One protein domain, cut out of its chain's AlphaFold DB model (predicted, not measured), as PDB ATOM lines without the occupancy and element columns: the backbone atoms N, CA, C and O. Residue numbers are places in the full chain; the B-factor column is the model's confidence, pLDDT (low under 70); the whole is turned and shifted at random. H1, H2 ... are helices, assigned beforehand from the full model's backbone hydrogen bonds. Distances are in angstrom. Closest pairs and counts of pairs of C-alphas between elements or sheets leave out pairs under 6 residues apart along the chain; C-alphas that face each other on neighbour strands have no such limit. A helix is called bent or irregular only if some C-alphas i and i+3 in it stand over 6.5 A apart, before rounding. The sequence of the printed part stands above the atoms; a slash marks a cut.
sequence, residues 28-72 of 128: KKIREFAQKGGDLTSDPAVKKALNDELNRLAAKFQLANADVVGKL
ATOM      1  N   LYS A  28     -31.831  -1.293  -1.953       91.31
ATOM      2  CA  LYS A  28     -30.415  -0.919  -1.969       91.31
ATOM      3  C   LYS A  28     -29.749  -1.303  -3.292       91.31
ATOM      4  O   LYS A  28     -29.082  -0.460  -3.886       91.31
ATOM      5  N   LYS A  29     -29.978  -2.518  -3.801       90.56
ATOM      6  CA  LYS A  29     -29.436  -2.958  -5.096       90.56
ATOM      7  C   LYS A  29     -29.995  -2.162  -6.268       90.56
ATOM      8  O   LYS A  29     -29.218  -1.769  -7.131       90.56
ATOM      9  N   ILE A  30     -31.289  -1.843  -6.273       89.50
ATOM     10  CA  ILE A  30     -31.883  -0.967  -7.296       89.50
ATOM     11  C   ILE A  30     -31.162   0.381  -7.330       89.50
ATOM     12  O   ILE A  30     -30.768   0.844  -8.399       89.50
ATOM     13  N   ARG A  31     -30.950   1.000  -6.162       88.00
ATOM     14  CA  ARG A  31     -30.247   2.284  -6.075       88.00
ATOM     15  C   ARG A  31     -28.794   2.170  -6.544       88.00
ATOM     16  O   ARG A  31     -28.331   3.048  -7.263       88.00
ATOM     17  N   GLU A  32     -28.103   1.088  -6.183       88.44
ATOM     18  CA  GLU A  32     -26.735   0.813  -6.642       88.44
ATOM     19  C   GLU A  32     -26.654   0.668  -8.170       88.44
ATOM     20  O   GLU A  32     -25.753   1.233  -8.783       88.44
ATOM     21  N   PHE A  33     -27.582  -0.049  -8.812       84.38
ATOM     22  CA  PHE A  33     -27.585  -0.200 -10.274       84.38
ATOM     23  C   PHE A  33     -27.983   1.085 -11.001       84.38
ATOM     24  O   PHE A  33     -27.380   1.410 -12.019       84.38
ATOM     25  N   ALA A  34     -28.930   1.852 -10.454       80.62
ATOM     26  CA  ALA A  34     -29.314   3.149 -11.010       80.62
ATOM     27  C   ALA A  34     -28.146   4.152 -11.014       80.62
ATOM     28  O   ALA A  34     -28.052   4.985 -11.909       80.62
ATOM     29  N   GLN A  35     -27.238   4.060 -10.036       80.06
ATOM     30  CA  GLN A  35     -26.040   4.903  -9.949       80.06
ATOM     31  C   GLN A  35     -24.881   4.416 -10.828       80.06
ATOM     32  O   GLN A  35     -24.022   5.211 -11.192       80.06
ATOM     33  N   LYS A  36     -24.848   3.126 -11.177       75.94
ATOM     34  CA  LYS A  36     -23.814   2.517 -12.034       75.94
ATOM     35  C   LYS A  36     -24.090   2.664 -13.534       75.94
ATOM     36  O   LYS A  36     -23.388   2.060 -14.340       75.94
ATOM     37  N   GLY A  37     -25.103   3.439 -13.919       69.56
ATOM     38  CA  GLY A  37     -25.338   3.795 -15.314       69.56
ATOM     39  C   GLY A  37     -24.223   4.704 -15.829       69.56
ATOM     40  O   GLY A  37     -24.007   5.786 -15.291       69.56
ATOM     41  N   GLY A  38     -23.512   4.264 -16.862       72.56
ATOM     42  CA  GLY A  38     -22.403   5.004 -17.452       72.56
ATOM     43  C   GLY A  38     -21.744   4.222 -18.581       72.56
ATOM     44  O   GLY A  38     -22.081   3.063 -18.831       72.56
ATOM     45  N   ASP A  39     -20.814   4.870 -19.274       76.25
ATOM     46  CA  ASP A  39     -20.022   4.226 -20.315       76.25
ATOM     47  C   ASP A  39     -19.058   3.204 -19.693       76.25
ATOM     48  O   ASP A  39     -18.092   3.561 -19.021       76.25
ATOM     49  N   LEU A  40     -19.323   1.917 -19.926       74.44
ATOM     50  CA  LEU A  40     -18.501   0.809 -19.432       74.44
ATOM     51  C   LEU A  40     -17.126   0.742 -20.116       74.44
ATOM     52  O   LEU A  40     -16.242   0.026 -19.647       74.44
ATOM     53  N   THR A  41     -16.926   1.484 -21.209       70.12
ATOM     54  CA  THR A  41     -15.652   1.544 -21.937       70.12
ATOM     55  C   THR A  41     -14.659   2.543 -21.337       70.12
ATOM     56  O   THR A  41     -13.530   2.649 -21.824       70.12
ATOM     57  N   SER A  42     -15.039   3.245 -20.262       73.88
ATOM     58  CA  SER A  42     -14.136   4.144 -19.537       73.88
ATOM     59  C   SER A  42     -12.991   3.401 -18.845       73.88
ATOM     60  O   SER A  42     -11.935   3.987 -18.625       73.88
ATOM     61  N   ASP A  43     -13.193   2.128 -18.486       83.69
ATOM     62  CA  ASP A  43     -12.133   1.272 -17.954       83.69
ATOM     63  C   ASP A  43     -11.231   0.776 -19.106       83.69
ATOM     64  O   ASP A  43     -11.703   0.055 -19.998       83.69
ATOM     65  N   PRO A  44      -9.924   1.112 -19.102       82.62
ATOM     66  CA  PRO A  44      -8.987   0.663 -20.126       82.62
ATOM     67  C   PRO A  44      -8.916  -0.862 -20.280       82.62
ATOM     68  O   PRO A  44      -8.689  -1.345 -21.390       82.62
ATOM     69  N   ALA A  45      -9.121  -1.625 -19.201       86.12
ATOM     70  CA  ALA A  45      -9.101  -3.085 -19.252       86.12
ATOM     71  C   ALA A  45     -10.312  -3.637 -20.021       86.12
ATOM     72  O   ALA A  45     -10.155  -4.501 -20.885       86.12
ATOM     73  N   VAL A  46     -11.503  -3.085 -19.767       85.25
ATOM     74  CA  VAL A  46     -12.746  -3.452 -20.466       85.25
ATOM     75  C   VAL A  46     -12.672  -3.047 -21.935       85.25
ATOM     76  O   VAL A  46     -13.023  -3.831 -22.815       85.25
ATOM     77  N   LYS A  47     -12.142  -1.854 -22.222       85.75
ATOM     78  CA  LYS A  47     -11.946  -1.375 -23.595       85.75
ATOM     79  C   LYS A  47     -10.972  -2.250 -24.385       85.75
ATOM     80  O   LYS A  47     -11.208  -2.521 -25.561       85.75
ATOM     81  N   LYS A  48      -9.891  -2.709 -23.746       87.56
ATOM     82  CA  LYS A  48      -8.939  -3.635 -24.366       87.56
ATOM     83  C   LYS A  48      -9.592  -4.987 -24.658       87.56
ATOM     84  O   LYS A  48      -9.540  -5.429 -25.799       87.56
ATOM     85  N   ALA A  49     -10.266  -5.583 -23.674       87.69
ATOM     86  CA  ALA A  49     -10.963  -6.857 -23.853       87.69
ATOM     87  C   ALA A  49     -12.022  -6.790 -24.969       87.69
ATOM     88  O   ALA A  49     -12.122  -7.703 -25.785       87.69
ATOM     89  N   LEU A  50     -12.766  -5.681 -25.052       86.12
ATOM     90  CA  LEU A  50     -13.736  -5.445 -26.120       86.12
ATOM     91  C   LEU A  50     -13.067  -5.384 -27.499       86.12
ATOM     92  O   LEU A  50     -13.525  -6.041 -28.429       86.12
ATOM     93  N   ASN A  51     -11.979  -4.623 -27.638       85.50
ATOM     94  CA  ASN A  51     -11.249  -4.529 -28.903       85.50
ATOM     95  C   ASN A  51     -10.640  -5.871 -29.326       85.50
ATOM     96  O   ASN A  51     -10.678  -6.205 -30.508       85.50
ATOM     97  N   ASP A  52     -10.113  -6.652 -28.384       88.12
ATOM     98  CA  ASP A  52      -9.532  -7.964 -28.673       88.12
ATOM     99  C   ASP A  52     -10.598  -8.943 -29.208       88.12
ATOM    100  O   ASP A  52     -10.370  -9.623 -30.212       88.12
ATOM    101  N   GLU A  53     -11.796  -8.958 -28.613       86.44
ATOM    102  CA  GLU A  53     -12.928  -9.759 -29.105       86.44
ATOM    103  C   GLU A  53     -13.451  -9.267 -30.464       86.44
ATOM    104  O   GLU A  53     -13.719 -10.073 -31.360       86.44
ATOM    105  N   LEU A  54     -13.539  -7.949 -30.671       84.38
ATOM    106  CA  LEU A  54     -13.932  -7.373 -31.962       84.38
ATOM    107  C   LEU A  54     -12.932  -7.716 -33.075       84.38
ATOM    108  O   LEU A  54     -13.339  -8.047 -34.188       84.38
ATOM    109  N   ASN A  55     -11.634  -7.704 -32.776       83.81
ATOM    110  CA  ASN A  55     -10.591  -8.095 -33.723       83.81
ATOM    111  C   ASN A  55     -10.642  -9.594 -34.040       83.81
ATOM    112  O   ASN A  55     -10.511  -9.988 -35.201       83.81
ATOM    113  N   ARG A  56     -10.898 -10.442 -33.035       85.62
ATOM    114  CA  ARG A  56     -11.113 -11.881 -33.244       85.62
ATOM    115  C   ARG A  56     -12.313 -12.140 -34.155       85.62
ATOM    116  O   ARG A  56     -12.258 -13.015 -35.023       85.62
ATOM    117  N   LEU A  57     -13.386 -11.377 -33.973       82.44
ATOM    118  CA  LEU A  57     -14.578 -11.454 -34.807       82.44
ATOM    119  C   LEU A  57     -14.285 -10.999 -36.243       82.44
ATOM    120  O   LEU A  57     -14.626 -11.713 -37.184       82.44
ATOM    121  N   ALA A  58     -13.599  -9.867 -36.416       78.88
ATOM    122  CA  ALA A  58     -13.214  -9.354 -37.728       78.88
ATOM    123  C   ALA A  58     -12.360 -10.370 -38.505       78.88
ATOM    124  O   ALA A  58     -12.674 -10.686 -39.653       78.88
ATOM    125  N   ALA A  59     -11.368 -10.976 -37.844       80.56
ATOM    126  CA  ALA A  59     -10.534 -12.020 -38.434       80.56
ATOM    127  C   ALA A  59     -11.349 -13.248 -38.879       80.56
ATOM    128  O   ALA A  59     -11.117 -13.782 -39.964       80.56
ATOM    129  N   LYS A  60     -12.339 -13.681 -38.084       83.56
ATOM    130  CA  LYS A  60     -13.212 -14.815 -38.438       83.56
ATOM    131  C   LYS A  60     -14.026 -14.552 -39.706       83.56
ATOM    132  O   LYS A  60     -14.242 -15.470 -40.493       83.56
ATOM    133  N   PHE A  61     -14.487 -13.319 -39.890       78.38
ATOM    134  CA  PHE A  61     -15.321 -12.928 -41.026       78.38
ATOM    135  C   PHE A  61     -14.530 -12.315 -42.184       78.38
ATOM    136  O   PHE A  61     -15.144 -11.817 -43.123       78.38
ATOM    137  N   GLN A  62     -13.190 -12.352 -42.132       75.19
ATOM    138  CA  GLN A  62     -12.306 -11.743 -43.137       75.19
ATOM    139  C   GLN A  62     -12.641 -10.262 -43.384       75.19
ATOM    140  O   GLN A  62     -12.417  -9.719 -44.464       75.19
ATOM    141  N   LEU A  63     -13.194  -9.597 -42.368       71.94
ATOM    142  CA  LEU A  63     -13.460  -8.170 -42.401       71.94
ATOM    143  C   LEU A  63     -12.149  -7.459 -42.100       71.94
ATOM    144  O   LEU A  63     -11.456  -7.838 -41.157       71.94
ATOM    145  N   ALA A  64     -11.821  -6.423 -42.874       68.75
ATOM    146  CA  ALA A  64     -10.595  -5.669 -42.637       68.75
ATOM    147  C   ALA A  64     -10.564  -5.129 -41.195       68.75
ATOM    148  O   ALA A  64      -9.590  -5.352 -40.490       68.75
ATOM    149  N   ASN A  65     -11.668  -4.521 -40.737       63.16
ATOM    150  CA  ASN A  65     -11.829  -3.958 -39.393       63.16
ATOM    151  C   ASN A  65     -13.276  -4.174 -38.884       63.16
ATOM    152  O   ASN A  65     -14.192  -4.374 -39.684       63.16
ATOM    153  N   ALA A  66     -13.523  -4.039 -37.574       62.56
ATOM    154  CA  ALA A  66     -14.876  -4.099 -36.992       62.56
ATOM    155  C   ALA A  66     -15.844  -3.033 -37.563       62.56
ATOM    156  O   ALA A  66     -17.045  -3.276 -37.668       62.56
ATOM    157  N   ASP A  67     -15.317  -1.896 -38.029       64.12
ATOM    158  CA  ASP A  67     -16.085  -0.821 -38.683       64.12
ATOM    159  C   ASP A  67     -16.634  -1.189 -40.073       64.12
ATOM    160  O   ASP A  67     -17.466  -0.470 -40.633       64.12
ATOM    161  N   VAL A  68     -16.186  -2.301 -40.663       61.94
ATOM    162  CA  VAL A  68     -16.599  -2.716 -42.014       61.94
ATOM    163  C   VAL A  68     -18.009  -3.323 -42.011       61.94
ATOM    164  O   VAL A  68     -18.669  -3.349 -43.045       61.94
ATOM    165  N   VAL A  69     -18.537  -3.718 -40.844       61.50
ATOM    166  CA  VAL A  69     -19.903  -4.263 -40.709       61.50
ATOM    167  C   VAL A  69     -20.971  -3.248 -41.150       61.50
ATOM    168  O   VAL A  69     -22.003  -3.635 -41.691       61.50
ATOM    169  N   GLY A  70     -20.716  -1.945 -40.985       64.44
ATOM    170  CA  GLY A  70     -21.623  -0.882 -41.436       64.44
ATOM    171  C   GLY A  70     -21.498  -0.516 -42.920       64.44
ATOM    172  O   GLY A  70     -22.291   0.280 -43.419       64.44
ATOM    173  N   LYS A  71     -20.500  -1.057 -43.629       65.94
ATOM    174  CA  LYS A  71     -20.181  -0.718 -45.021       65.94
ATOM    175  C   LYS A  71     -19.991  -2.004 -45.817       65.94
ATOM    176  O   LYS A  71     -18.865  -2.394 -46.115       65.94
ATOM    177  N   LEU A  72     -21.100  -2.665 -46.149       60.69
ATOM    178  CA  LEU A  72     -21.070  -3.796 -47.075       60.69
ATOM    179  C   LEU A  72     -20.442  -3.342 -48.405       60.69
ATOM    180  O   LEU A  72     -20.942  -2.389 -49.008       60.69
TER     181      LEU A  72
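What this domain is: This is residues 28 to 72 of the 128 residues of the protein "ATP synthase-coupling factor 6, mitochondrial" of Strongylus vulgaris (UniProt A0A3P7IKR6). A thin, drawn-out chain of three helices: H1 sits alone at one end, joined by the link of residues 36 to 43 to the long helix H2, and the short H3 folds back onto the later part of H2 at the other end. There is no common core, and residues 28 to 40 stick out from the rest. The printed part has 45 residues with three named helices, in the order H1, H2, H3, and no named strand; its class is all helix. It is extended, with a radius of gyration of the C-alphas of 15.4 A, and spans 46 by 22 by 15 A, a rod.

Where its parts are: H1 is residues 28 to 35, 10.8 A from first to last C-alpha, and begins at C-alpha 28 at (-30.415, -0.919, -1.969). H2, the longest helix, is residues 44 to 60, 24.3 A long, with C-alpha 44 at (-8.987, 0.663, -20.126). H3 is residues 66 to 70 and ends at C-alpha 70 at (-21.623, -0.882, -41.436). H3 is neither bent nor irregular, but only just: C-alphas 66 and 69 are 6.3 A apart.

How they stand to each other: H1 touches no helix and is apart from both H2 and H3. H2 touches H3 with residues 54 to 58 alone; their closest C-alphas, those of Ala 58 and Ala 66, are 5.6 A apart. In H1 and H2 every O i to N i+4 pair is within hydrogen-bond range. In H3 it is 0 of 1, and of its O i to N i+3 pairs 0 of 2 are within range.

The domain as a whole: The two C-alphas farthest apart, those of Lys 28 and Gln 62, are 46.3 A apart. The printed part has no cut. The link from H1 to H2 is short and that from H2 to H3 is tight. Residues 28 to 40 and 42 to 48 stand free, of which 28 to 35 belong to H1 and 44 to 48 to H2. The mean pLDDT of the printed part is 78.4; residue 37 and residues 64 to 72 are under 70.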